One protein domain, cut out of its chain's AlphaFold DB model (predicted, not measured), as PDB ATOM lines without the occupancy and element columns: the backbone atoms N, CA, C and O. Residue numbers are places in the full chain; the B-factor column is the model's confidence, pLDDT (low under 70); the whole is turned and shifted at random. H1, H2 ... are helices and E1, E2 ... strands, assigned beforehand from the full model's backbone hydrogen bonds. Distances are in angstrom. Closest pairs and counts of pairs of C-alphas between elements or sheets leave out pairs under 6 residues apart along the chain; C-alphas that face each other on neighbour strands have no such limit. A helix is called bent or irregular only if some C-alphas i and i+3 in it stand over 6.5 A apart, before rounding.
ATOM      1  N   TYR A  66     -29.300 116.492  50.010       94.44
ATOM      2  CA  TYR A  66     -29.940 115.883  51.180       94.44
ATOM      3  C   TYR A  66     -29.613 114.393  51.325       94.44
ATOM      4  O   TYR A  66     -29.339 113.933  52.430       94.44
ATOM      5  N   ASP A  67     -29.622 113.624  50.234       96.75
ATOM      6  CA  ASP A  67     -29.154 112.234  50.263       96.75
ATOM      7  C   ASP A  67     -27.635 112.204  50.060       96.75
ATOM      8  O   ASP A  67     -27.138 111.964  48.955       96.75
ATOM      9  N   ILE A  68     -26.908 112.527  51.135       98.44
ATOM     10  CA  ILE A  68     -25.443 112.599  51.145       98.44
ATOM     11  C   ILE A  68     -24.869 111.265  50.661       98.44
ATOM     12  O   ILE A  68     -25.274 110.188  51.111       98.44
ATOM     13  N   ALA A  69     -23.916 111.340  49.741       98.06
ATOM     14  CA  ALA A  69     -23.275 110.211  49.086       98.06
ATOM     15  C   ALA A  69     -24.247 109.222  48.420       98.06
ATOM     16  O   ALA A  69     -23.926 108.030  48.299       98.06
ATOM     17  N   CYS A  70     -25.408 109.701  47.949       98.19
ATOM     18  CA  CYS A  70     -26.155 108.997  46.909       98.19
ATOM     19  C   CYS A  70     -25.212 108.682  45.749       98.19
ATOM     20  O   CYS A  70     -24.324 109.473  45.418       98.19
ATOM     21  N   GLY A  71     -25.300 107.462  45.236       97.94
ATOM     22  CA  GLY A  71     -24.208 106.878  44.480       97.94
ATOM     23  C   GLY A  71     -24.501 105.474  44.007       97.94
ATOM     24  O   GLY A  71     -25.464 104.850  44.454       97.94
ATOM     25  N   ASN A  72     -23.640 104.972  43.130       98.06
ATOM     26  CA  ASN A  72     -23.786 103.651  42.546       98.06
ATOM     27  C   ASN A  72     -22.698 102.716  43.072       98.06
ATOM     28  O   ASN A  72     -21.552 103.120  43.289       98.06
ATOM     29  N   LYS A  73     -23.046 101.442  43.239       98.56
ATOM     30  CA  LYS A  73     -22.080 100.343  43.234       98.56
ATOM     31  C   LYS A  73     -22.483  99.379  42.131       98.56
ATOM     32  O   LYS A  73     -23.629  98.946  42.102       98.56
ATOM     33  N   ALA A  74     -21.556  99.040  41.247       98.50
ATOM     34  CA  ALA A  74     -21.752  98.073  40.178       98.50
ATOM     35  C   ALA A  74     -20.643  97.020  40.230       98.50
ATOM     36  O   ALA A  74     -19.469  97.364  40.363       98.50
ATOM     37  N   VAL A  75     -21.015  95.748  40.134       98.50
ATOM     38  CA  VAL A  75     -20.104  94.603  40.155       98.50
ATOM     39  C   VAL A  75     -20.347  93.755  38.919       98.50
ATOM     40  O   VAL A  75     -21.474  93.313  38.683       98.50
ATOM     41  N   ARG A  76     -19.288  93.500  38.150       98.31
ATOM     42  CA  ARG A  76     -19.306  92.509  37.077       98.31
ATOM     43  C   ARG A  76     -19.007  91.137  37.653       98.31
ATOM     44  O   ARG A  76     -18.091  90.977  38.461       98.31
ATOM     45  N   THR A  77     -19.778  90.156  37.211       97.75
ATOM     46  CA  THR A  77     -19.636  88.772  37.649       97.75
ATOM     47  C   THR A  77     -19.044  87.887  36.556       97.75
ATOM     48  O   THR A  77     -19.096  88.205  35.365       97.75
ATOM     49  N   THR A  78     -18.546  86.721  36.956       96.62
ATOM     50  CA  THR A  78     -18.126  85.645  36.050       96.62
ATOM     51  C   THR A  78     -19.289  84.963  35.319       96.62
ATOM     52  O   THR A  78     -19.036  84.175  34.407       96.62
ATOM     53  N   LEU A  79     -20.545  85.277  35.653       96.88
ATOM     54  CA  LEU A  79     -21.720  84.773  34.940       96.88
ATOM     55  C   LEU A  79     -22.004  85.571  33.664       96.88
ATOM     56  O   LEU A  79     -21.643  86.745  33.525       96.88
ATOM     57  N   LEU A  80     -22.710  84.933  32.742       97.56
ATOM     58  CA  LEU A  80     -23.383  85.576  31.623       97.56
ATOM     59  C   LEU A  80     -24.850  85.836  31.976       97.56
ATOM     60  O   LEU A  80     -25.478  85.089  32.728       97.56
ATOM     61  N   ALA A  81     -25.454  86.854  31.365       97.44
ATOM     62  CA  ALA A  81     -26.887  87.107  31.510       97.44
ATOM     63  C   ALA A  81     -27.732  85.895  31.066       97.44
ATOM     64  O   ALA A  81     -28.791  85.619  31.634       97.44
ATOM     65  N   SER A  82     -27.253  85.118  30.087       97.12
ATOM     66  CA  SER A  82     -27.880  83.860  29.658       97.12
ATOM     67  C   SER A  82     -27.980  82.807  30.760       97.12
ATOM     68  O   SER A  82     -28.936  82.033  30.750       97.12
ATOM     69  N   ASP A  83     -27.052  82.799  31.720       96.25
ATOM     70  CA  ASP A  83     -27.016  81.804  32.801       96.25
ATOM     71  C   ASP A  83     -28.172  82.010  33.784       96.25
ATOM     72  O   ASP A  83     -28.695  81.056  34.368       96.25
ATOM     73  N   ILE A  84     -28.619  83.263  33.929       95.75
ATOM     74  CA  ILE A  84     -29.702  83.634  34.840       95.75
ATOM     75  C   ILE A  84     -31.060  83.775  34.150       95.75
ATOM     76  O   ILE A  84     -32.080  83.619  34.821       95.75
ATOM     77  N   LYS A  85     -31.110  84.023  32.828       95.50
ATOM     78  CA  LYS A  85     -32.356  84.261  32.064       95.50
ATOM     79  C   LYS A  85     -33.476  83.249  32.375       95.50
ATOM     80  O   LYS A  85     -34.585  83.694  32.670       95.50
ATOM     81  N   PRO A  86     -33.232  81.921  32.426       95.62
ATOM     82  CA  PRO A  86     -34.283  80.942  32.737       95.62
ATOM     83  C   PRO A  86     -34.863  81.035  34.157       95.62
ATOM     84  O   PRO A  86     -35.913  80.461  34.433       95.62
ATOM     85  N   ARG A  87     -34.164  81.702  35.084       94.50
ATOM     86  CA  ARG A  87     -34.512  81.791  36.512       94.50
ATOM     87  C   ARG A  87     -34.646  83.233  36.997       94.50
ATOM     88  O   ARG A  87     -34.810  83.437  38.198       94.50
ATOM     89  N   LEU A  88     -34.601  84.210  36.088       95.56
ATOM     90  CA  LEU A  88     -34.539  85.636  36.406       95.56
ATOM     91  C   LEU A  88     -35.656  86.054  37.364       95.56
ATOM     92  O   LEU A  88     -35.365  86.661  38.383       95.56
ATOM     93  N   GLY A  89     -36.903  85.646  37.102       96.75
ATOM     94  CA  GLY A  89     -38.034  85.956  37.989       96.75
ATOM     95  C   GLY A  89     -37.797  85.497  39.431       96.75
ATOM     96  O   GLY A  89     -37.907  86.291  40.355       96.75
ATOM     97  N   ARG A  90     -37.335  84.256  39.623       96.12
ATOM     98  CA  ARG A  90     -37.032  83.714  40.958       96.12
ATOM     99  C   ARG A  90     -35.856  84.426  41.634       96.12
ATOM    100  O   ARG A  90     -35.842  84.541  42.856       96.12
ATOM    101  N   ILE A  91     -34.861  84.864  40.863       95.69
ATOM    102  CA  ILE A  91     -33.732  85.643  41.389       95.69
ATOM    103  C   ILE A  91     -34.225  87.016  41.849       95.69
ATOM    104  O   ILE A  91     -33.919  87.412  42.969       95.69
ATOM    105  N   MET A  92     -35.034  87.698  41.035       96.25
ATOM    106  CA  MET A  92     -35.617  88.994  41.389       96.25
ATOM    107  C   MET A  92     -36.543  88.890  42.607       96.25
ATOM    108  O   MET A  92     -36.437  89.721  43.506       96.25
ATOM    109  N   ASP A  93     -37.364  87.839  42.703       96.56
ATOM    110  CA  ASP A  93     -38.169  87.549  43.899       96.56
ATOM    111  C   ASP A  93     -37.277  87.339  45.133       96.56
ATOM    112  O   ASP A  93     -37.566  87.840  46.219       96.56
ATOM    113  N   GLY A  94     -36.157  86.629  44.963       95.81
ATOM    114  CA  GLY A  94     -35.150  86.436  46.003       95.81
ATOM    115  C   GLY A  94     -34.522  87.752  46.465       95.81
ATOM    116  O   GLY A  94     -34.424  87.984  47.669       95.81
ATOM    117  N   ILE A  95     -34.146  88.636  45.539       95.62
ATOM    118  CA  ILE A  95     -33.621  89.972  45.857       95.62
ATOM    119  C   ILE A  95     -34.684  90.780  46.610       95.62
ATOM    120  O   ILE A  95     -34.402  91.292  47.690       95.62
ATOM    121  N   ALA A  96     -35.918  90.832  46.105       94.75
ATOM    122  CA  ALA A  96     -37.018  91.568  46.730       94.75
ATOM    123  C   ALA A  96     -37.374  91.052  48.136       94.75
ATOM    124  O   ALA A  96     -37.789  91.833  48.991       94.75
ATOM    125  N   ALA A  97     -37.199  89.753  48.394       94.19
ATOM    126  CA  ALA A  97     -37.435  89.152  49.705       94.19
ATOM    127  C   ALA A  97     -36.298  89.403  50.714       94.19
ATOM    128  O   ALA A  97     -36.552  89.399  51.917       94.19
ATOM    129  N   ASN A  98     -35.059  89.602  50.247       93.19
ATOM    130  CA  ASN A  98     -33.870  89.732  51.102       93.19
ATOM    131  C   ASN A  98     -33.328  91.168  51.202       93.19
ATOM    132  O   ASN A  98     -32.460  91.438  52.030       93.19
ATOM    133  N   VAL A  99     -33.825  92.089  50.376       94.88
ATOM    134  CA  VAL A  99     -33.425  93.499  50.360       94.88
ATOM    135  C   VAL A  99     -34.632  94.380  50.669       94.88
ATOM    136  O   VAL A  99     -35.722  94.198  50.133       94.88
ATOM    137  N   SER A 100     -34.442  95.359  51.554       95.00
ATOM    138  CA  SER A 100     -35.525  96.222  52.032       95.00
ATOM    139  C   SER A 100     -35.666  97.486  51.175       95.00
ATOM    140  O   SER A 100     -34.777  98.345  51.156       95.00
ATOM    141  N   PHE A 101     -36.813  97.621  50.502       94.50
ATOM    142  CA  PHE A 101     -37.186  98.768  49.666       94.50
ATOM    143  C   PHE A 101     -38.355  99.559  50.273       94.50
ATOM    144  O   PHE A 101     -39.275  98.991  50.874       94.50
ATOM    145  N   GLY A 102     -38.350 100.875  50.065       90.88
ATOM    146  CA  GLY A 102     -39.410 101.804  50.459       90.88
ATOM    147  C   GLY A 102     -38.972 102.909  51.428       90.88
ATOM    148  O   GLY A 102     -37.910 102.860  52.054       90.88
ATOM    149  N   VAL A 103     -39.821 103.930  51.562       86.38
ATOM    150  CA  VAL A 103     -39.616 105.053  52.493       86.38
ATOM    151  C   VAL A 103     -39.713 104.563  53.937       86.38
ATOM    152  O   VAL A 103     -40.651 103.855  54.292       86.38
ATOM    153  N   GLY A 104     -38.764 104.976  54.783       84.19
ATOM    154  CA  GLY A 104     -38.834 104.752  56.232       84.19
ATOM    155  C   GLY A 104     -38.747 103.287  56.662       84.19
ATOM    156  O   GLY A 104     -39.088 102.969  57.797       84.19
ATOM    157  N   ARG A 105     -38.311 102.395  55.770       91.69
ATOM    158  CA  ARG A 105     -38.094 100.994  56.114       91.69
ATOM    159  C   ARG A 105     -36.910 100.830  57.053       91.69
ATOM    160  O   ARG A 105     -35.965 101.615  57.030       91.69
ATOM    161  N   VAL A 106     -36.992  99.761  57.827       92.38
ATOM    162  CA  VAL A 106     -35.923  99.234  58.669       92.38
ATOM    163  C   VAL A 106     -35.383  97.981  57.984       92.38
ATOM    164  O   VAL A 106     -36.114  97.303  57.247       92.38
ATOM    165  N   ASN A 107     -34.102  97.693  58.169       88.38
ATOM    166  CA  ASN A 107     -33.529  96.430  57.742       88.38
ATOM    167  C   ASN A 107     -34.016  95.312  58.676       88.38
ATOM    168  O   ASN A 107     -33.984  95.454  59.896       88.38
ATOM    169  N   GLY A 108     -34.501  94.206  58.109       83.06
ATOM    170  CA  GLY A 108     -34.985  93.068  58.897       83.06
ATOM    171  C   GLY A 108     -33.876  92.388  59.705       83.06
ATOM    172  O   GLY A 108     -34.156  91.723  60.699       83.06
ATOM    173  N   GLU A 109     -32.623  92.597  59.301       86.50
ATOM    174  CA  GLU A 109     -31.431  92.131  59.993       86.50
ATOM    175  C   GLU A 109     -30.616  93.320  60.499       86.50
ATOM    176  O   GLU A 109     -30.401  94.307  59.791       86.50
ATOM    177  N   ARG A 110     -30.123  93.216  61.736       85.94
ATOM    178  CA  ARG A 110     -29.207  94.213  62.286       85.94
ATOM    179  C   ARG A 110     -27.838  94.038  61.636       85.94
ATOM    180  O   ARG A 110     -27.179  93.028  61.861       85.94
ATOM    181  N   VAL A 111     -27.407  95.046  60.888       89.75
ATOM    182  CA  VAL A 111     -26.077  95.078  60.273       89.75
ATOM    183  C   VAL A 111     -25.070  95.582  61.304       89.75
ATOM    184  O   VAL A 111     -25.156  96.731  61.748       89.75
ATOM    185  N   ASP A 112     -24.147  94.718  61.719       89.81
ATOM    186  CA  ASP A 112     -23.013  95.124  62.546       89.81
ATOM    187  C   ASP A 112     -21.870  95.611  61.654       89.81
ATOM    188  O   ASP A 112     -21.559  94.986  60.642       89.81
ATOM    189  N   HIS A 113     -21.296  96.764  61.989       95.94
ATOM    190  CA  HIS A 113     -20.271  97.410  61.174       95.94
ATOM    191  C   HIS A 113     -19.473  98.400  62.019       95.94
ATOM    192  O   HIS A 113     -20.055  99.172  62.787       95.94
ATOM    193  N   GLU A 114     -18.161  98.471  61.784       95.81
ATOM    194  CA  GLU A 114     -17.236  99.394  62.465       95.81
ATOM    195  C   GLU A 114     -17.610 100.881  62.313       95.81
ATOM    196  O   GLU A 114     -17.177 101.719  63.098       95.81
ATOM    197  N   LEU A 115     -18.489 101.226  61.361       95.94
ATOM    198  CA  LEU A 115     -18.923 102.603  61.134       95.94
ATOM    199  C   LEU A 115     -19.680 103.156  62.342       95.94
ATOM    200  O   LEU A 115     -19.769 104.368  62.523       95.94
ATOM    201  N   PHE A 116     -20.272 102.285  63.166       96.88
ATOM    202  CA  PHE A 116     -20.974 102.708  64.373       96.88
ATOM    203  C   PHE A 116     -20.030 103.005  65.538       96.88
ATOM    204  O   PHE A 116     -20.488 103.586  66.521       96.88
ATOM    205  N   ASP A 117     -18.748 102.676  65.419       96.75
ATOM    206  CA  ASP A 117     -17.701 103.021  66.385       96.75
ATOM    207  C   ASP A 117     -16.812 104.170  65.883       96.75
ATOM    208  O   ASP A 117     -15.872 104.582  66.558       96.75
ATOM    209  N   ASP A 118     -17.148 104.728  64.717       97.75
ATOM    210  CA  ASP A 118     -16.454 105.854  64.106       97.75
ATOM    211  C   ASP A 118     -16.453 107.094  65.029       97.75
ATOM    212  O   ASP A 118     -17.510 107.480  65.551       97.75
ATOM    213  N   PRO A 119     -15.295 107.749  65.241       97.81
ATOM    214  CA  PRO A 119     -15.198 108.908  66.124       97.81
ATOM    215  C   PRO A 119     -16.007 110.121  65.638       97.81
ATOM    216  O   PRO A 119     -16.333 110.993  66.441       97.81
ATOM    217  N   ASP A 120     -16.388 110.197  64.358       98.38
ATOM    218  CA  ASP A 120     -17.186 111.312  63.835       98.38
ATOM    219  C   ASP A 120     -18.648 111.290  64.302       98.38
ATOM    220  O   ASP A 120     -19.345 112.299  64.176       98.38
ATOM    221  N   TRP A 121     -19.110 110.214  64.953       98.38
ATOM    222  CA  TRP A 121     -20.376 110.259  65.701       98.38
ATOM    223  C   TRP A 121     -20.369 111.349  66.786       98.38
ATOM    224  O   TRP A 121     -21.434 111.834  67.180       98.38
ATOM    225  N   ASP A 122     -19.188 111.783  67.234       98.00
ATOM    226  CA  ASP A 122     -19.016 112.826  68.244       98.00
ATOM    227  C   ASP A 122     -19.516 114.183  67.779       98.00
ATOM    228  O   ASP A 122     -19.961 114.965  68.615       98.00
ATOM    229  N   VAL A 123     -19.561 114.426  66.466       98.31
ATOM    230  CA  VAL A 123     -20.194 115.623  65.905       98.31
ATOM    231  C   VAL A 123     -21.619 115.768  66.435       98.31
ATOM    232  O   VAL A 123     -22.001 116.818  66.950       98.31
ATOM    233  N   TYR A 124     -22.407 114.692  66.397       98.44
ATOM    234  CA  TYR A 124     -23.777 114.734  66.895       98.44
ATOM    235  C   TYR A 124     -23.839 114.775  68.423       98.44
ATOM    236  O   TYR A 124     -24.803 115.309  68.964       98.44
ATOM    237  N   ARG A 125     -22.825 114.254  69.137       97.75
ATOM    238  CA  ARG A 125     -22.737 114.407  70.603       97.75
ATOM    239  C   ARG A 125     -22.509 115.863  70.997       97.75
ATOM    240  O   ARG A 125     -23.116 116.297  71.975       97.75
ATOM    241  N   THR A 126     -21.695 116.593  70.233       97.88
ATOM    242  CA  THR A 126     -21.477 118.037  70.394       97.88
ATOM    243  C   THR A 126     -22.768 118.819  70.165       97.88
ATOM    244  O   THR A 126     -23.073 119.718  70.944       97.88
ATOM    245  N   VAL A 127     -23.573 118.440  69.163       97.56
ATOM    246  CA  VAL A 127     -24.911 119.029  68.961       97.56
ATOM    247  C   VAL A 127     -25.825 118.749  70.159       97.56
ATOM    248  O   VAL A 127     -26.506 119.650  70.649       97.56
ATOM    249  N   GLY A 128     -25.850 117.503  70.634       98.00
ATOM    250  CA  GLY A 128     -26.609 117.109  71.810       98.00
ATOM    251  C   GLY A 128     -26.769 115.596  71.934       98.00
ATOM    252  O   GLY A 128     -26.883 114.860  70.953       98.00
ATOM    253  N   LYS A 129     -26.817 115.098  73.175       97.56
ATOM    254  CA  LYS A 129     -26.961 113.654  73.441       97.56
ATOM    255  C   LYS A 129     -28.207 113.062  72.770       97.56
ATOM    256  O   LYS A 129     -28.160 111.953  72.247       97.56
ATOM    257  N   GLN A 130     -29.322 113.794  72.777       97.00
ATOM    258  CA  GLN A 130     -30.573 113.311  72.199       97.00
ATOM    259  C   GLN A 130     -30.492 113.197  70.669       97.00
ATOM    260  O   GLN A 130     -31.030 112.248  70.097       97.00
ATOM    261  N   GLU A 131     -29.840 114.151  70.013       97.69
ATOM    262  CA  GLU A 131     -29.590 114.187  68.574       97.69
ATOM    263  C   GLU A 131     -28.705 113.020  68.155       97.69
ATOM    264  O   GLU A 131     -29.086 112.255  67.266       97.69
ATOM    265  N   HIS A 132     -27.586 112.827  68.858       98.44
ATOM    266  CA  HIS A 132     -26.702 111.680  68.674       98.44
ATOM    267  C   HIS A 132     -27.458 110.353  68.768       98.44
ATOM    268  O   HIS A 132     -27.446 109.568  67.818       98.44
ATOM    269  N   ASP A 133     -28.144 110.105  69.887       98.12
ATOM    270  CA  ASP A 133     -28.767 108.807  70.150       98.12
ATOM    271  C   ASP A 133     -29.861 108.498  69.113       98.12
ATOM    272  O   ASP A 133     -29.946 107.376  68.609       98.12
ATOM    273  N   LYS A 134     -30.662 109.503  68.723       97.94
ATOM    274  CA  LYS A 134     -31.708 109.347  67.699       97.94
ATOM    275  C   LYS A 134     -31.142 109.091  66.307       97.94
ATOM    276  O   LYS A 134     -31.660 108.225  65.604       97.94
ATOM    277  N   LEU A 135     -30.122 109.839  65.884       97.88
ATOM    278  CA  LEU A 135     -29.526 109.664  64.556       97.88
ATOM    279  C   LEU A 135     -28.783 108.341  64.444       97.88
ATOM    280  O   LEU A 135     -28.903 107.665  63.426       97.88
ATOM    281  N   LYS A 136     -28.068 107.941  65.498       97.56
ATOM    282  CA  LYS A 136     -27.342 106.671  65.527       97.56
ATOM    283  C   LYS A 136     -28.288 105.475  65.530       97.56
ATOM    284  O   LYS A 136     -28.025 104.499  64.832       97.56
ATOM    285  N   ALA A 137     -29.410 105.563  66.249       96.94
ATOM    286  CA  ALA A 137     -30.476 104.565  66.174       96.94
ATOM    287  C   ALA A 137     -31.087 104.498  64.765       96.94
ATOM    288  O   ALA A 137     -31.132 103.424  64.178       96.94
ATOM    289  N   LEU A 138     -31.448 105.647  64.177       97.31
ATOM    290  CA  LEU A 138     -31.974 105.719  62.809       97.31
ATOM    291  C   LEU A 138     -31.010 105.102  61.783       97.31
ATOM    292  O   LEU A 138     -31.439 104.352  60.912       97.31
ATOM    293  N   ALA A 139     -29.716 105.408  61.886       97.50
ATOM    294  CA  ALA A 139     -28.691 104.846  61.017       97.50
ATOM    295  C   ALA A 139     -28.565 103.325  61.205       97.50
ATOM    296  O   ALA A 139     -28.527 102.589  60.223       97.50
ATOM    297  N   ARG A 140     -28.571 102.823  62.448       96.69
ATOM    298  CA  ARG A 140     -28.568 101.372  62.713       96.69
ATOM    299  C   ARG A 140     -29.782 100.671  62.113       96.69
ATOM    300  O   ARG A 140     -29.627  99.601  61.536       96.69
ATOM    301  N   ASP A 141     -30.954 101.285  62.216       96.00
ATOM    302  CA  ASP A 141     -32.197 100.723  61.692       96.00
ATOM    303  C   ASP A 141     -32.221 100.695  60.153       96.00
ATOM    304  O   ASP A 141     -32.825  99.806  59.555       96.00
ATOM    305  N   GLN A 142     -31.576 101.657  59.489       96.69
ATOM    306  CA  GLN A 142     -31.667 101.829  58.034       96.69
ATOM    307  C   GLN A 142     -30.478 101.281  57.240       96.69
ATOM    308  O   GLN A 142     -30.558 101.255  56.004       96.69
ATOM    309  N   LEU A 143     -29.386 100.867  57.891       97.31
ATOM    310  CA  LEU A 143     -28.196 100.386  57.190       97.31
ATOM    311  C   LEU A 143     -28.541  99.139  56.367       97.31
ATOM    312  O   LEU A 143     -29.110  98.184  56.887       97.31
ATOM    313  N   GLY A 144     -28.223  99.163  55.070       94.69
ATOM    314  CA  GLY A 144     -28.559  98.080  54.140       94.69
ATOM    315  C   GLY A 144     -29.987  98.126  53.574       94.69
ATOM    316  O   GLY A 144     -30.405  97.190  52.895       94.69
ATOM    317  N   THR A 145     -30.748  99.197  53.823       97.00
ATOM    318  CA  THR A 145     -32.004  99.473  53.103       97.00
ATOM    319  C   THR A 145     -31.737 100.308  51.849       97.00
ATOM    320  O   THR A 145     -30.902 101.210  51.870       97.00
ATOM    321  N   VAL A 146     -32.471 100.050  50.764       97.00
ATOM    322  CA  VAL A 146     -32.294 100.753  49.476       97.00
ATOM    323  C   VAL A 146     -33.070 102.065  49.458       97.00
ATOM    324  O   VAL A 146     -32.566 103.120  49.069       97.00
ATOM    325  N   GLY A 147     -34.311 102.034  49.942       94.62
ATOM    326  CA  GLY A 147     -35.193 103.191  49.907       94.62
ATOM    327  C   GLY A 147     -36.143 103.257  48.729       94.62
ATOM    328  O   GLY A 147     -36.688 102.248  48.305       94.62
ATOM    329  N   SER A 148     -36.408 104.478  48.275       93.19
ATOM    330  CA  SER A 148     -37.411 104.828  47.267       93.19
ATOM    331  C   SER A 148     -36.877 105.941  46.366       93.19
ATOM    332  O   SER A 148     -35.782 106.444  46.601       93.19
ATOM    333  N   GLY A 149     -37.683 106.403  45.408       92.19
ATOM    334  CA  GLY A 149     -37.264 107.420  44.443       92.19
ATOM    335  C   GLY A 149     -36.562 106.751  43.268       92.19
ATOM    336  O   GLY A 149     -37.074 105.769  42.744       92.19
ATOM    337  N   ASN A 150     -35.393 107.256  42.885       93.25
ATOM    338  CA  ASN A 150     -34.559 106.693  41.817       93.25
ATOM    339  C   ASN A 150     -33.619 105.565  42.300       93.25
ATOM    340  O   ASN A 150     -32.694 105.194  41.580       93.25
ATOM    341  N   HIS A 151     -33.829 105.045  43.514       97.62
ATOM    342  CA  HIS A 151     -32.990 104.011  44.116       97.62
ATOM    343  C   HIS A 151     -33.395 102.609  43.658       97.62
ATOM    344  O   HIS A 151     -34.584 102.285  43.653       97.62
ATOM    345  N   PHE A 152     -32.415 101.762  43.336       97.75
ATOM    346  CA  PHE A 152     -32.654 100.441  42.748       97.75
ATOM    347  C   PHE A 152     -31.600  99.397  43.139       97.75
ATOM    348  O   PHE A 152     -30.538  99.724  43.678       97.75
ATOM    349  N   VAL A 153     -31.916  98.135  42.828       98.19
ATOM    350  CA  VAL A 153     -30.988  96.999  42.763       98.19
ATOM    351  C   VAL A 153     -31.357  96.192  41.524       98.19
ATOM    352  O   VAL A 153     -32.378  95.509  41.526       98.19
ATOM    353  N   ASP A 154     -30.519  96.264  40.498       97.25
ATOM    354  CA  ASP A 154     -30.834  95.769  39.162       97.25
ATOM    355  C   ASP A 154     -29.721  94.866  38.619       97.25
ATOM    356  O   ASP A 154     -28.558  94.921  39.038       97.25
ATOM    357  N   LEU A 155     -30.107  94.022  37.661       97.88
ATOM    358  CA  LEU A 155     -29.230  93.118  36.927       97.88
ATOM    359  C   LEU A 155     -29.108  93.608  35.481       97.88
ATOM    360  O   LEU A 155     -30.122  93.807  34.812       97.88
ATOM    361  N   PHE A 156     -27.880  93.761  34.992       97.75
ATOM    362  CA  PHE A 156     -27.585  94.275  33.653       97.75
ATOM    363  C   PHE A 156     -26.780  93.267  32.830       97.75
ATOM    364  O   PHE A 156     -26.013  92.470  33.367       97.75
ATOM    365  N   GLU A 157     -26.947  93.320  31.513       97.88
ATOM    366  CA  GLU A 157     -26.147  92.569  30.542       97.88
ATOM    367  C   GLU A 157     -25.134  93.526  29.899       97.88
ATOM    368  O   GLU A 157     -25.518  94.556  29.347       97.88
ATOM    369  N   GLU A 158     -23.842  93.207  29.992       97.50
ATOM    370  CA  GLU A 158     -22.773  93.959  29.326       97.50
ATOM    371  C   GLU A 158     -22.868  93.764  27.812       97.50
ATOM    372  O   GLU A 158     -22.776  92.639  27.309       97.50
ATOM    373  N   GLU A 159     -23.025  94.864  27.078       96.81
ATOM    374  CA  GLU A 159     -23.061  94.819  25.621       96.81
ATOM    375  C   GLU A 159     -21.738  94.269  25.060       96.81
ATOM    376  O   GLU A 159     -20.642  94.614  25.502       96.81
ATOM    377  N   GLY A 160     -21.836  93.370  24.081       96.62
ATOM    378  CA  GLY A 160     -20.692  92.749  23.414       96.62
ATOM    379  C   GLY A 160     -20.145  91.494  24.100       96.62
ATOM    380  O   GLY A 160     -19.793  90.547  23.401       96.62
ATOM    381  N   THR A 161     -20.108  91.432  25.436       97.50
ATOM    382  CA  THR A 161     -19.590  90.251  26.163       97.50
ATOM    383  C   THR A 161     -20.693  89.353  26.730       97.50
ATOM    384  O   THR A 161     -20.446  88.175  26.984       97.50
ATOM    385  N   GLY A 162     -21.893  89.900  26.966       98.12
ATOM    386  CA  GLY A 162     -22.994  89.212  27.640       98.12
ATOM    387  C   GLY A 162     -22.779  89.007  29.144       98.12
ATOM    388  O   GLY A 162     -23.552  88.277  29.769       98.12
ATOM    389  N   ARG A 163     -21.734  89.607  29.738       97.94
ATOM    390  CA  ARG A 163     -21.422  89.479  31.171       97.94
ATOM    391  C   ARG A 163     -22.545  90.042  32.029       97.94
ATOM    392  O   ARG A 163     -23.085  91.107  31.742       97.94
ATOM    393  N   LEU A 164     -22.868  89.331  33.102       98.12
ATOM    394  CA  LEU A 164     -23.845  89.782  34.078       98.12
ATOM    395  C   LEU A 164     -23.210  90.797  35.030       98.12
ATOM    396  O   LEU A 164     -22.200  90.511  35.682       98.12
ATOM    397  N   TRP A 165     -23.867  91.941  35.159       98.44
ATOM    398  CA  TRP A 165     -23.583  92.958  36.159       98.44
ATOM    399  C   TRP A 165     -24.709  93.036  37.180       98.44
ATOM    400  O   TRP A 165     -25.885  92.938  36.838       98.44
ATOM    401  N   VAL A 166     -24.340  93.275  38.431       98.25
ATOM    402  CA  VAL A 166     -25.258  93.675  39.494       98.25
ATOM    403  C   VAL A 166     -24.959  95.126  39.817       98.25
ATOM    404  O   VAL A 166     -23.799  95.460  40.053       98.25
ATOM    405  N   ALA A 167     -25.971  95.988  39.864       98.38
ATOM    406  CA  ALA A 167     -25.781  97.346  40.353       98.38
ATOM    407  C   ALA A 167     -26.835  97.733  41.384       98.38
ATOM    408  O   ALA A 167     -27.986  97.311  41.316       98.38
ATOM    409  N   ASN A 168     -26.426  98.558  42.340       98.50
ATOM    410  CA  ASN A 168     -27.327  99.221  43.259       98.50
ATOM    411  C   ASN A 168     -27.080 100.730  43.267       98.50
ATOM    412  O   ASN A 168     -25.961 101.200  43.047       98.50
ATOM    413  N   HIS A 169     -28.153 101.473  43.519       98.56
ATOM    414  CA  HIS A 169     -28.157 102.927  43.571       98.56
ATOM    415  C   HIS A 169     -28.954 103.378  44.786       98.56
ATOM    416  O   HIS A 169     -30.159 103.150  44.844       98.56
ATOM    417  N   PHE A 170     -28.280 103.979  45.763       98.38
ATOM    418  CA  PHE A 170     -28.896 104.649  46.911       98.38
ATOM    419  C   PHE A 170     -27.832 105.368  47.744       98.38
ATOM    420  O   PHE A 170     -26.649 105.042  47.651       98.38
ATOM    421  N   GLY A 171     -28.237 106.340  48.563       97.75
ATOM    422  CA  GLY A 171     -27.346 107.065  49.470       97.75
ATOM    423  C   GLY A 171     -27.482 106.711  50.945       97.75
ATOM    424  O   GLY A 171     -27.790 105.584  51.337       97.75
ATOM    425  N   SER A 172     -27.243 107.712  51.783       97.75
ATOM    426  CA  SER A 172     -27.207 107.602  53.244       97.75
ATOM    427  C   SER A 172     -28.582 107.662  53.918       97.75
ATOM    428  O   SER A 172     -28.677 107.738  55.144       97.75
ATOM    429  N   ARG A 173     -29.667 107.540  53.146       97.50
ATOM    430  CA  ARG A 173     -31.032 107.323  53.657       97.50
ATOM    431  C   ARG A 173     -31.494 108.490  54.543       97.50
ATOM    432  O   ARG A 173     -31.146 109.648  54.323       97.50
ATOM    433  N   GLY A 174     -32.321 108.201  55.550       96.50
ATOM    434  CA  GLY A 174     -32.775 109.208  56.503       96.50
ATOM    435  C   GLY A 174     -31.628 109.822  57.306       96.50
ATOM    436  O   GLY A 174     -31.756 110.965  57.735       96.50
ATOM    437  N   PHE A 175     -30.511 109.111  57.481       97.94
ATOM    438  CA  PHE A 175     -29.344 109.617  58.199       97.94
ATOM    439  C   PHE A 175     -28.689 110.805  57.477       97.94
ATOM    440  O   PHE A 175     -28.538 111.871  58.083       97.94
ATOM    441  N   GLY A 176     -28.398 110.678  56.179       97.75
ATOM    442  CA  GLY A 176     -27.894 111.792  55.366       97.75
ATOM    443  C   GLY A 176     -28.849 112.967  55.316       97.75
ATOM    444  O   GLY A 176     -28.464 114.093  55.624       97.75
ATOM    445  N   HIS A 177     -30.126 112.686  55.037       96.44
ATOM    446  CA  HIS A 177     -31.142 113.731  54.950       96.44
ATOM    447  C   HIS A 177     -31.245 114.519  56.255       96.44
ATOM    448  O   HIS A 177     -31.335 115.748  56.237       96.44
ATOM    449  N   ARG A 178     -31.261 113.832  57.405       97.19
ATOM    450  CA  ARG A 178     -31.314 114.496  58.713       97.19
ATOM    451  C   ARG A 178     -30.045 115.289  58.989       97.19
ATOM    452  O   ARG A 178     -30.163 116.391  59.513       97.19
ATOM    453  N   THR A 179     -28.887 114.780  58.579       98.06
ATOM    454  CA  THR A 179     -27.606 115.490  58.667       98.06
ATOM    455  C   THR A 179     -27.645 116.795  57.879       98.06
ATOM    456  O   THR A 179     -27.508 117.854  58.483       98.06
ATOM    457  N   ALA A 180     -27.945 116.752  56.578       96.88
ATOM    458  CA  ALA A 180     -28.036 117.953  55.743       96.88
ATOM    459  C   ALA A 180     -29.036 118.973  56.316       96.88
ATOM    460  O   ALA A 180     -28.680 120.122  56.574       96.88
ATOM    461  N   SER A 181     -30.263 118.533  56.624       96.12
ATOM    462  CA  SER A 181     -31.288 119.421  57.191       96.12
ATOM    463  C   SER A 181     -30.902 120.007  58.553       96.12
ATOM    464  O   SER A 181     -31.251 121.147  58.856       96.12
ATOM    465  N   GLY A 182     -30.183 119.243  59.377       97.25
ATOM    466  CA  GLY A 182     -29.790 119.665  60.711       97.25
ATOM    467  C   GLY A 182     -28.708 120.732  60.687       97.25
ATOM    468  O   GLY A 182     -28.819 121.717  61.413       97.25
ATOM    469  N   PHE A 183     -27.724 120.607  59.798       97.62
ATOM    470  CA  PHE A 183     -26.707 121.645  59.616       97.62
ATOM    471  C   PHE A 183     -27.269 122.919  58.981       97.62
ATOM    472  O   PHE A 183     -26.900 124.012  59.405       97.62
ATOM    473  N   LEU A 184     -28.236 122.805  58.066       95.69
ATOM    474  CA  LEU A 184     -28.985 123.964  57.563       95.69
ATOM    475  C   LEU A 184     -29.766 124.673  58.684       95.69
ATOM    476  O   LEU A 184     -29.788 125.900  58.747       95.69
ATOM    477  N   ASN A 185     -30.371 123.920  59.609       96.12
ATOM    478  CA  ASN A 185     -31.021 124.503  60.785       96.12
ATOM    479  C   ASN A 185     -30.022 125.228  61.697       96.12
ATOM    480  O   ASN A 185     -30.299 126.354  62.109       96.12
ATOM    481  N   LEU A 186     -28.880 124.605  62.007       96.94
ATOM    482  CA  LEU A 186     -27.854 125.213  62.858       96.94
ATOM    483  C   LEU A 186     -27.309 126.508  62.243       96.94
ATOM    484  O   LEU A 186     -27.217 127.515  62.941       96.94
ATOM    485  N   ALA A 187     -27.049 126.517  60.932       95.69
ATOM    486  CA  ALA A 187     -26.623 127.712  60.203       95.69
ATOM    487  C   ALA A 187     -27.657 128.851  60.273       95.69
ATOM    488  O   ALA A 187     -27.300 130.026  60.292       95.69
ATOM    489  N   ALA A 188     -28.944 128.511  60.370       93.81
ATOM    490  CA  ALA A 188     -30.039 129.462  60.549       93.81
ATOM    491  C   ALA A 188     -30.306 129.842  62.024       93.81
ATOM    492  O   ALA A 188     -31.319 130.482  62.310       93.81
ATOM    493  N   GLY A 189     -29.459 129.424  62.975       94.94
ATOM    494  CA  GLY A 189     -29.643 129.682  64.410       94.94
ATOM    495  C   GLY A 189     -30.797 128.894  65.045       94.94
ATOM    496  O   GLY A 189     -31.351 129.304  66.066       94.94
ATOM    497  N   ARG A 190     -31.200 127.779  64.431       95.50
ATOM    498  CA  ARG A 190     -32.301 126.909  64.874       95.50
ATOM    499  C   ARG A 190     -31.758 125.624  65.486       95.50
ATOM    500  O   ARG A 190     -30.574 125.320  65.383       95.50
ATOM    501  N   ARG A 191     -32.628 124.828  66.112       96.25
ATOM    502  CA  ARG A 191     -32.204 123.533  66.663       96.25
ATOM    503  C   ARG A 191     -32.040 122.527  65.533       96.25
ATOM    504  O   ARG A 191     -32.865 122.477  64.624       96.25
ATOM    505  N   PHE A 192     -31.039 121.661  65.647       96.88
ATOM    506  CA  PHE A 192     -30.705 120.655  64.634       96.88
ATOM    507  C   PHE A 192     -31.923 119.831  64.172       96.88
ATOM    508  O   PHE A 192     -32.148 119.657  62.979       96.88
ATOM    509  N   MET A 193     -32.758 119.370  65.109       94.56
ATOM    510  CA  MET A 193     -33.913 118.508  64.809       94.56
ATOM    511  C   MET A 193     -35.194 119.258  64.432       94.56
ATOM    512  O   MET A 193     -36.237 118.619  64.251       94.56
ATOM    513  N   ASP A 194     -35.161 120.589  64.322       93.19
ATOM    514  CA  ASP A 194     -36.318 121.336  63.843       93.19
ATOM    515  C   ASP A 194     -36.650 120.935  62.393       93.19
ATOM    516  O   ASP A 194     -35.823 120.423  61.635       93.19
ATOM    517  N   ARG A 195     -37.895 121.161  61.962       84.50
ATOM    518  CA  ARG A 195     -38.230 121.003  60.541       84.50
ATOM    519  C   ARG A 195     -37.400 122.011  59.751       84.50
ATOM    520  O   ARG A 195     -37.490 123.200  60.070       84.50
ATOM    521  N   ALA A 196     -36.645 121.539  58.753       72.25
ATOM    522  CA  ALA A 196     -35.858 122.403  57.874       72.25
ATOM    523  C   ALA A 196     -36.690 123.631  57.468       72.25
ATOM    524  O   ALA A 196     -37.905 123.485  57.253       72.25
ATOM    525  N   PRO A 197     -36.099 124.842  57.426       64.81
ATOM    526  CA  PRO A 197     -36.793 125.984  56.845       64.81
ATOM    527  C   PRO A 197     -37.308 125.556  55.472       64.81
ATOM    528  O   PRO A 197     -36.678 124.732  54.814       64.81
ATOM    529  N   GLY A 198     -38.489 126.029  55.074       58.06
ATOM    530  CA  GLY A 198     -38.941 125.825  53.703       58.06
ATOM    531  C   GLY A 198     -37.953 126.538  52.795       58.06
ATOM    532  O   GLY A 198     -38.102 127.734  52.576       58.06
ATOM    533  N   GLU A 199     -36.905 125.831  52.377       62.53
ATOM    534  CA  GLU A 199     -35.903 126.361  51.475       62.53
ATOM    535  C   GLU A 199     -36.635 126.715  50.191       62.53
ATOM    536  O   GLU A 199     -37.280 125.861  49.573       62.53
ATOM    537  N   SER A 200     -36.587 127.990  49.810       79.56
ATOM    538  CA  SER A 200     -36.980 128.328  48.451       79.56
ATOM    539  C   SER A 200     -35.982 127.631  47.540       79.56
ATOM    540  O   SER A 200     -34.778 127.738  47.760       79.56
ATOM    541  N   MET A 201     -36.459 126.918  46.519       84.88
ATOM    542  CA  MET A 201     -35.562 126.248  45.572       84.88
ATOM    543  C   MET A 201     -34.549 127.229  44.965       84.88
ATOM    544  O   MET A 201     -33.446 126.825  44.626       84.88
ATOM    545  N   ASP A 202     -34.901 128.513  44.872       90.69
ATOM    546  CA  ASP A 202     -34.101 129.557  44.227       90.69
ATOM    547  C   ASP A 202     -33.324 130.447  45.216       90.69
ATOM    548  O   ASP A 202     -32.779 131.478  44.821       90.69
ATOM    549  N   GLN A 203     -33.286 130.100  46.507       91.31
ATOM    550  CA  GLN A 203     -32.499 130.863  47.480       91.31
ATOM    551  C   GLN A 203     -30.984 130.681  47.255       91.31
ATOM    552  O   GLN A 203     -30.559 129.641  46.748       91.31
ATOM    553  N   PRO A 204     -30.150 131.653  47.662       94.31
ATOM    554  CA  PRO A 204     -28.701 131.476  47.667       94.31
ATOM    555  C   PRO A 204     -28.245 130.275  48.508       94.31
ATOM    556  O   PRO A 204     -28.890 129.956  49.511       94.31
ATOM    557  N   PRO A 205     -27.122 129.624  48.151       94.62
ATOM    558  CA  PRO A 205     -26.601 128.514  48.936       94.62
ATOM    559  C   PRO A 205     -26.188 128.972  50.340       94.62
ATOM    560  O   PRO A 205     -25.560 130.019  50.508       94.62
ATOM    561  N   VAL A 206     -26.505 128.156  51.347       95.44
ATOM    562  CA  VAL A 206     -25.939 128.305  52.692       95.44
ATOM    563  C   VAL A 206     -24.501 127.805  52.644       95.44
ATOM    564  O   VAL A 206     -24.268 126.652  52.298       95.44
ATOM    565  N   LEU A 207     -23.549 128.666  52.996       97.62
ATOM    566  CA  LEU A 207     -22.124 128.352  52.986       97.62
ATOM    567  C   LEU A 207     -21.595 128.299  54.416       97.62
ATOM    568  O   LEU A 207     -21.801 129.229  55.192       97.62
ATOM    569  N   LEU A 208     -20.922 127.201  54.744       98.31
ATOM    570  CA  LEU A 208     -20.210 127.007  55.999       98.31
ATOM    571  C   LEU A 208     -18.714 127.181  55.743       98.31
ATOM    572  O   LEU A 208     -18.177 126.594  54.803       98.31
ATOM    573  N   GLU A 209     -18.047 127.974  56.575       98.50
ATOM    574  CA  GLU A 209     -16.590 128.109  56.560       98.50
ATOM    575  C   GLU A 209     -15.964 126.844  57.148       98.50
ATOM    576  O   GLU A 209     -16.210 126.522  58.309       98.50
ATOM    577  N   LEU A 210     -15.131 126.138  56.380       98.19
ATOM    578  CA  LEU A 210     -14.476 124.906  56.850       98.19
ATOM    579  C   LEU A 210     -13.533 125.152  58.039       98.19
ATOM    580  O   LEU A 210     -13.246 124.235  58.799       98.19
ATOM    581  N   ALA A 211     -13.054 126.386  58.201       97.88
ATOM    582  CA  ALA A 211     -12.207 126.782  59.322       97.88
ATOM    583  C   ALA A 211     -12.985 126.995  60.636       97.88
ATOM    584  O   ALA A 211     -12.367 127.022  61.702       97.88
ATOM    585  N   ASP A 212     -14.309 127.149  60.567       97.94
ATOM    586  CA  ASP A 212     -15.161 127.372  61.733       97.94
ATOM    587  C   ASP A 212     -15.730 126.049  62.257       97.94
ATOM    588  O   ASP A 212     -15.915 125.083  61.514       97.94
ATOM    589  N   GLU A 213     -16.091 126.024  63.545       98.06
ATOM    590  CA  GLU A 213     -16.597 124.825  64.229       98.06
ATOM    591  C   GLU A 213     -17.768 124.165  63.484       98.06
ATOM    592  O   GLU A 213     -17.778 122.952  63.288       98.06
ATOM    593  N   LEU A 214     -18.739 124.953  63.006       98.44
ATOM    594  CA  LEU A 214     -19.903 124.411  62.303       98.44
ATOM    595  C   LEU A 214     -19.537 123.785  60.943       98.44
ATOM    596  O   LEU A 214     -20.164 122.800  60.545       98.44
ATOM    597  N   GLY A 215     -18.549 124.346  60.238       98.50
ATOM    598  CA  GLY A 215     -18.083 123.822  58.955       98.50
ATOM    599  C   GLY A 215     -17.264 122.545  59.107       98.50
ATOM    600  O   GLY A 215     -17.565 121.575  58.413       98.50
ATOM    601  N   ASP A 216     -16.330 122.499  60.066       98.50
ATOM    602  CA  ASP A 216     -15.594 121.272  60.430       98.50
ATOM    603  C   ASP A 216     -16.562 120.150  60.828       98.50
ATOM    604  O   ASP A 216     -16.508 119.030  60.307       98.50
ATOM    605  N   MET A 217     -17.525 120.469  61.698       98.69
ATOM    606  CA  MET A 217     -18.561 119.527  62.108       98.69
ATOM    607  C   MET A 217     -19.354 118.998  60.907       98.69
ATOM    608  O   MET A 217     -19.609 117.793  60.833       98.69
ATOM    609  N   TYR A 218     -19.750 119.861  59.964       98.69
ATOM    610  CA  TYR A 218     -20.491 119.420  58.781       98.69
ATOM    611  C   TYR A 218     -19.639 118.542  57.868       98.69
ATOM    612  O   TYR A 218     -20.126 117.502  57.425       98.69
ATOM    613  N   GLU A 219     -18.383 118.912  57.612       98.75
ATOM    614  CA  GLU A 219     -17.476 118.118  56.781       98.75
ATOM    615  C   GLU A 219     -17.326 116.702  57.349       98.75
ATOM    616  O   GLU A 219     -17.512 115.709  56.637       98.75
ATOM    617  N   ARG A 220     -17.073 116.588  58.654       98.75
ATOM    618  CA  ARG A 220     -16.948 115.298  59.344       98.75
ATOM    619  C   ARG A 220     -18.247 114.493  59.303       98.75
ATOM    620  O   ARG A 220     -18.228 113.310  58.959       98.75
ATOM    621  N   ALA A 221     -19.392 115.130  59.561       98.75
ATOM    622  CA  ALA A 221     -20.700 114.478  59.472       98.75
ATOM    623  C   ALA A 221     -21.035 114.013  58.045       98.75
ATOM    624  O   ALA A 221     -21.561 112.913  57.857       98.75
ATOM    625  N   MET A 222     -20.705 114.812  57.029       98.69
ATOM    626  CA  MET A 222     -20.864 114.455  55.622       98.69
ATOM    627  C   MET A 222     -19.979 113.261  55.263       98.69
ATOM    628  O   MET A 222     -20.459 112.313  54.641       98.69
ATOM    629  N   ARG A 223     -18.710 113.254  55.690       98.62
ATOM    630  CA  ARG A 223     -17.790 112.129  55.466       98.62
ATOM    631  C   ARG A 223     -18.276 110.849  56.149       98.62
ATOM    632  O   ARG A 223     -18.229 109.787  55.527       98.62
ATOM    633  N   LEU A 224     -18.808 110.941  57.369       98.75
ATOM    634  CA  LEU A 224     -19.443 109.817  58.067       98.75
ATOM    635  C   LEU A 224     -20.681 109.299  57.317       98.75
ATOM    636  O   LEU A 224     -20.822 108.093  57.121       98.75
ATOM    637  N   ALA A 225     -21.552 110.191  56.833       98.69
ATOM    638  CA  ALA A 225     -22.678 109.822  55.970       98.69
ATOM    639  C   ALA A 225     -22.216 109.177  54.652       98.69
ATOM    640  O   ALA A 225     -22.843 108.228  54.179       98.69
ATOM    641  N   GLY A 226     -21.078 109.617  54.111       98.38
ATOM    642  CA  GLY A 226     -20.393 108.988  52.985       98.38
ATOM    643  C   GLY A 226     -20.015 107.539  53.257       98.38
ATOM    644  O   GLY A 226     -20.445 106.642  52.527       98.38
ATOM    645  N   ARG A 227     -19.278 107.292  54.345       98.38
ATOM    646  CA  ARG A 227     -18.903 105.934  54.779       98.38
ATOM    647  C   ARG A 227     -20.134 105.061  55.032       98.38
ATOM    648  O   ARG A 227     -20.172 103.918  54.591       98.38
ATOM    649  N   TYR A 228     -21.175 105.622  55.650       98.56
ATOM    650  CA  TYR A 228     -22.455 104.943  55.859       98.56
ATOM    651  C   TYR A 228     -23.131 104.526  54.540       98.56
ATOM    652  O   TYR A 228     -23.602 103.395  54.419       98.56
ATOM    653  N   ALA A 229     -23.165 105.408  53.535       98.38
ATOM    654  CA  ALA A 229     -23.745 105.092  52.229       98.38
ATOM    655  C   ALA A 229     -22.957 103.988  51.503       98.38
ATOM    656  O   ALA A 229     -23.560 103.102  50.895       98.38
ATOM    657  N   TYR A 230     -21.621 104.007  51.598       98.25
ATOM    658  CA  TYR A 230     -20.767 102.948  51.053       98.25
ATOM    659  C   TYR A 230     -21.049 101.602  51.724       98.25
ATOM    660  O   TYR A 230     -21.421 100.663  51.026       98.25
ATOM    661  N   ALA A 231     -21.013 101.550  53.057       98.06
ATOM    662  CA  ALA A 231     -21.308 100.341  53.827       98.06
ATOM    663  C   ALA A 231     -22.697  99.760  53.509       98.06
ATOM    664  O   ALA A 231     -22.867  98.548  53.383       98.06
ATOM    665  N   GLY A 232     -23.703 100.622  53.332       97.75
ATOM    666  CA  GLY A 232     -25.037 100.196  52.916       97.75
ATOM    667  C   GLY A 232     -25.034  99.533  51.535       97.75
ATOM    668  O   GLY A 232     -25.594  98.444  51.382       97.75
ATOM    669  N   ARG A 233     -24.396 100.167  50.539       98.25
ATOM    670  CA  ARG A 233     -24.271  99.626  49.172       98.25
ATOM    671  C   ARG A 233     -23.462  98.337  49.132       98.25
ATOM    672  O   ARG A 233     -23.820  97.444  48.365       98.25
ATOM    673  N   ASP A 234     -22.436  98.214  49.965       97.75
ATOM    674  CA  ASP A 234     -21.654  96.988  50.118       97.75
ATOM    675  C   ASP A 234     -22.511  95.854  50.662       97.75
ATOM    676  O   ASP A 234     -22.639  94.829  49.999       97.75
ATOM    677  N   TYR A 235     -23.215  96.086  51.771       97.25
ATOM    678  CA  TYR A 235     -24.115  95.098  52.364       97.25
ATOM    679  C   TYR A 235     -25.161  94.573  51.369       97.25
ATOM    680  O   TYR A 235     -25.363  93.364  51.242       97.25
ATOM    681  N   VAL A 236     -25.835  95.471  50.637       97.31
ATOM    682  CA  VAL A 236     -26.850  95.070  49.647       97.31
ATOM    683  C   VAL A 236     -26.216  94.301  48.490       97.31
ATOM    684  O   VAL A 236     -26.788  93.313  48.028       97.31
ATOM    685  N   MET A 237     -25.037  94.728  48.031       97.75
ATOM    686  CA  MET A 237     -24.310  94.031  46.973       97.75
ATOM    687  C   MET A 237     -23.921  92.617  47.408       97.75
ATOM    688  O   MET A 237     -24.174  91.670  46.669       97.75
ATOM    689  N   ASP A 238     -23.397  92.454  48.620       95.75
ATOM    690  CA  ASP A 238     -22.987  91.155  49.157       95.75
ATOM    691  C   ASP A 238     -24.181  90.208  49.311       95.75
ATOM    692  O   ASP A 238     -24.083  89.023  48.985       95.75
ATOM    693  N   LYS A 239     -25.348  90.721  49.723       94.88
ATOM    694  CA  LYS A 239     -26.595  89.937  49.754       94.88
ATOM    695  C   LYS A 239     -26.989  89.443  48.363       94.88
ATOM    696  O   LYS A 239     -27.322  88.268  48.209       94.88
ATOM    697  N   VAL A 240     -26.941  90.307  47.350       96.31
ATOM    698  CA  VAL A 240     -27.327  89.933  45.977       96.31
ATOM    699  C   VAL A 240     -26.313  88.970  45.360       96.31
ATOM    700  O   VAL A 240     -26.707  87.954  44.787       96.31
ATOM    701  N   LEU A 241     -25.014  89.225  45.529       95.88
ATOM    702  CA  LEU A 241     -23.960  88.317  45.077       95.88
ATOM    703  C   LEU A 241     -24.032  86.971  45.799       95.88
ATOM    704  O   LEU A 241     -23.852  85.945  45.157       95.88
ATOM    705  N   GLY A 242     -24.383  86.939  47.087       94.56
ATOM    706  CA  GLY A 242     -24.617  85.697  47.826       94.56
ATOM    707  C   GLY A 242     -25.754  84.851  47.237       94.56
ATOM    708  O   GLY A 242     -25.619  83.632  47.123       94.56
ATOM    709  N   LEU A 243     -26.846  85.484  46.787       92.38
ATOM    710  CA  LEU A 243     -27.933  84.792  46.079       92.38
ATOM    711  C   LEU A 243     -27.466  84.219  44.731       92.38
ATOM    712  O   LEU A 243     -27.845  83.102  44.372       92.38
ATOM    713  N   LEU A 244     -26.631  84.963  43.999       92.19
ATOM    714  CA  LEU A 244     -26.045  84.524  42.728       92.19
ATOM    715  C   LEU A 244     -24.902  83.513  42.908       92.19
ATOM    716  O   LEU A 244     -24.643  82.720  42.006       92.19
ATOM    717  N   GLY A 245     -24.252  83.480  44.072       86.00
ATOM    718  CA  GLY A 245     -23.181  82.541  44.407       86.00
ATOM    719  C   GLY A 245     -23.644  81.082  44.375       86.00
ATOM    720  O   GLY A 245     -22.866  80.194  44.044       86.00
ATOM    721  N   LEU A 246     -24.944  80.829  44.578       81.31
ATOM    722  CA  LEU A 246     -25.564  79.512  44.358       81.31
ATOM    723  C   LEU A 246     -25.481  79.034  42.896       81.31
ATOM    724  O   LEU A 246     -25.704  77.857  42.617       81.31
ATOM    725  N   LEU A 247     -25.187  79.946  41.967       82.81
ATOM    726  CA  LEU A 247     -24.954  79.689  40.547       82.81
ATOM    727  C   LEU A 247     -23.462  79.772  40.174       82.81
ATOM    728  O   LEU A 247     -23.138  79.660  38.999       82.81
ATOM    729  N   GLY A 248     -22.561  79.951  41.148       86.38
ATOM    730  CA  GLY A 248     -21.118  80.072  40.918       86.38
ATOM    731  C   GLY A 248     -20.651  81.473  40.506       86.38
ATOM    732  O   GLY A 248     -19.596  81.596  39.891       86.38
ATOM    733  N   ALA A 249     -21.426  82.523  40.805       88.25
ATOM    734  CA  ALA A 249     -21.003  83.896  40.542       88.25
ATOM    735  C   ALA A 249     -19.794  84.294  41.401       88.25
ATOM    736  O   ALA A 249     -19.853  84.230  42.628       88.25
ATOM    737  N   GLU A 250     -18.746  84.797  40.753       93.06
ATOM    738  CA  GLU A 250     -17.616  85.476  41.389       93.06
ATOM    739  C   GLU A 250     -17.513  86.903  40.844       93.06
ATOM    740  O   GLU A 250     -17.788  87.139  39.667       93.06
ATOM    741  N   ALA A 251     -17.144  87.863  41.691       95.00
ATOM    742  CA  ALA A 251     -16.925  89.248  41.283       95.00
ATOM    743  C   ALA A 251     -15.506  89.416  40.720       95.00
ATOM    744  O   ALA A 251     -14.541  89.143  41.431       95.00
ATOM    745  N   ASP A 252     -15.373  89.894  39.478       94.25
ATOM    746  CA  ASP A 252     -14.059  90.135  38.851       94.25
ATOM    747  C   ASP A 252     -13.727  91.621  38.646       94.25
ATOM    748  O   ASP A 252     -12.573  91.981  38.407       94.25
ATOM    749  N   PHE A 253     -14.727  92.493  38.770       97.38
ATOM    750  CA  PHE A 253     -14.573  93.933  38.631       97.38
ATOM    751  C   PHE A 253     -15.670  94.666  39.401       97.38
ATOM    752  O   PHE A 253     -16.823  94.232  39.423       97.38
ATOM    753  N   ALA A 254     -15.323  95.798  40.012       97.50
ATOM    754  CA  ALA A 254     -16.268  96.622  40.749       97.50
ATOM    755  C   ALA A 254     -15.981  98.114  40.564       97.50
ATOM    756  O   ALA A 254     -14.827  98.540  40.518       97.50
ATOM    757  N   VAL A 255     -17.051  98.905  40.520       97.56
ATOM    758  CA  VAL A 255     -17.020 100.369  40.607       97.56
ATOM    759  C   VAL A 255     -17.952 100.786  41.730       97.56
ATOM    760  O   VAL A 255     -19.079 100.303  41.819       97.56
ATOM    761  N   HIS A 256     -17.493 101.698  42.581       97.75
ATOM    762  CA  HIS A 256     -18.270 102.231  43.693       97.75
ATOM    763  C   HIS A 256     -17.990 103.721  43.808       97.75
ATOM    764  O   HIS A 256     -16.847 104.121  44.014       97.75
ATOM    765  N   ASN A 257     -19.016 104.541  43.607       96.44
ATOM    766  CA  ASN A 257     -18.886 105.990  43.615       96.44
ATOM    767  C   ASN A 257     -20.091 106.671  44.277       96.44
ATOM    768  O   ASN A 257     -21.088 106.039  44.632       96.44
ATOM    769  N   HIS A 258     -19.976 107.984  44.448       96.38
ATOM    770  CA  HIS A 258     -21.051 108.889  44.839       96.38
ATOM    771  C   HIS A 258     -21.226 109.977  43.773       96.38
ATOM    772  O   HIS A 258     -20.279 110.304  43.057       96.38
ATOM    773  N   HIS A 259     -22.415 110.566  43.703       95.69
ATOM    774  CA  HIS A 259     -22.732 111.730  42.869       95.69
ATOM    775  C   HIS A 259     -23.244 112.937  43.674       95.69
ATOM    776  O   HIS A 259     -23.278 114.035  43.137       95.69
ATOM    777  N   ASN A 260     -23.505 112.763  44.978       96.62
ATOM    778  CA  ASN A 260     -23.857 113.823  45.932       96.62
ATOM    779  C   ASN A 260     -22.803 113.922  47.048       96.62
ATOM    780  O   ASN A 260     -22.929 113.247  48.072       96.62
ATOM    781  N   PHE A 261     -21.714 114.670  46.858       96.56
ATOM    782  CA  PHE A 261     -20.610 114.722  47.831       96.56
ATOM    783  C   PHE A 261     -19.704 115.945  47.627       96.56
ATOM    784  O   PHE A 261     -19.764 116.565  46.564       96.56
TER     785      PHE A 261
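What this domain is: This is residues 66 to 261 of the 262 residues of the protein "3'-phosphate/5'-hydroxy nucleic acid ligase" of Paenibacillus pasadenensis (UniProt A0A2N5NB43). One very long helix, H6, runs most of the length of an elongated domain: its last part covers one face of a four-stranded sheet, with H1 over the same face, and its first part is packed by H5, H3 and H2, with H4 bridging H3 and H5. The sheet's other face is bare of named helices, and residues 200 to 205 of the link before H6 stick out. The 196 printed residues hold E1 H1 H2 H3 H4 E2 E3 E4 H5 H6 E5 in that order; the sheet, E3 E4 E1 E5, is antiparallel throughout, and the class is mixed, helices and strands. The whole is compact, with a radius of gyration of the C-alphas of 18.8 A, and spans 58 by 34 by 27 A.

Where its parts are: E1, residues 72 to 80, begins at C-alpha 72 (-23.786, 103.651, 42.546), is 21.1 A long and bends by 66 degrees at residue 77. H1, residues 81 to 98, is irregular, with C-alphas 86 and 89 8.2 A apart. H2 is residues 114 to 117, H3 119 to 127 and H4 129 to 142, 20.0 A long. E2 is residues 145 to 147, E3 152 to 157 and E4 163 to 169. H5, residues 173 to 187, is 21.9 A long. H6, residues 213 to 245, is 47.2 A long and begins at C-alpha 213 (-16.597, 124.825, 64.229). E5, residues 251 to 256, ends at C-alpha 256 (-18.270, 102.231, 43.693).

How they stand to each other: H6 is the hub, touching four helices. It is on the sheet at a height of 7.9 A, over E4 and E1. H1 is on the same face, over E3, and touches H6 with Ile 95 and Val 240 closest, C-alphas 6.3 A apart. In the twisted sheet, N 154 and O 167 of the hairpin E3 and E4 are 2.9 A apart, N 75 of E1 and O 166 of E4 2.8 A, and N 74 of E1 and O 255 of E5 2.8 A, each within hydrogen-bond range. E4, H5, H6 and E5 form a split strand-helix-strand unit, two strands running the same way with helices between them in the chain and E1 between them in the sheet; its crossover is right-handed. H5 and H6 are a helical hairpin at a shallow tilt of 6 degrees, opposite ways, with the C-alphas of Gly 176 and Ala 225 closest, 5.6 A apart. H3 touches H6 at a steep tilt of 50 degrees, with Val 123 and Met 217 closest, C-alphas 5.7 A apart. H2 and H6 only just touch, with 3 pairs of C-alphas within 8 A, those of Leu 115 and Tyr 228 closest at 6.8 A. H4 touches H3, the C-alphas of His 132 and Tyr 124 being closest at 4.6 A, and H5, those of Ala 139 and Phe 175 at 5.6 A. E2 pairs with no named strand, but residues 100 to 101 pair with it, parallel. Every O i to N i+4 pair is within hydrogen-bond range in H4, H5 and H6, against 10 of 14 in H1 and 3 of 5 in H3; H2 is too short for such a pair.

The domain as a whole: The C-alphas farthest apart, of Pro 86 and Gly 189, are 58.3 A from each other. The printed part has no cut. The links H1 to H2 and H5 to H6 are long, with 15 and 25 residues. The mean pLDDT of the printed part is 95.2, and residues 197 to 199 are under 70.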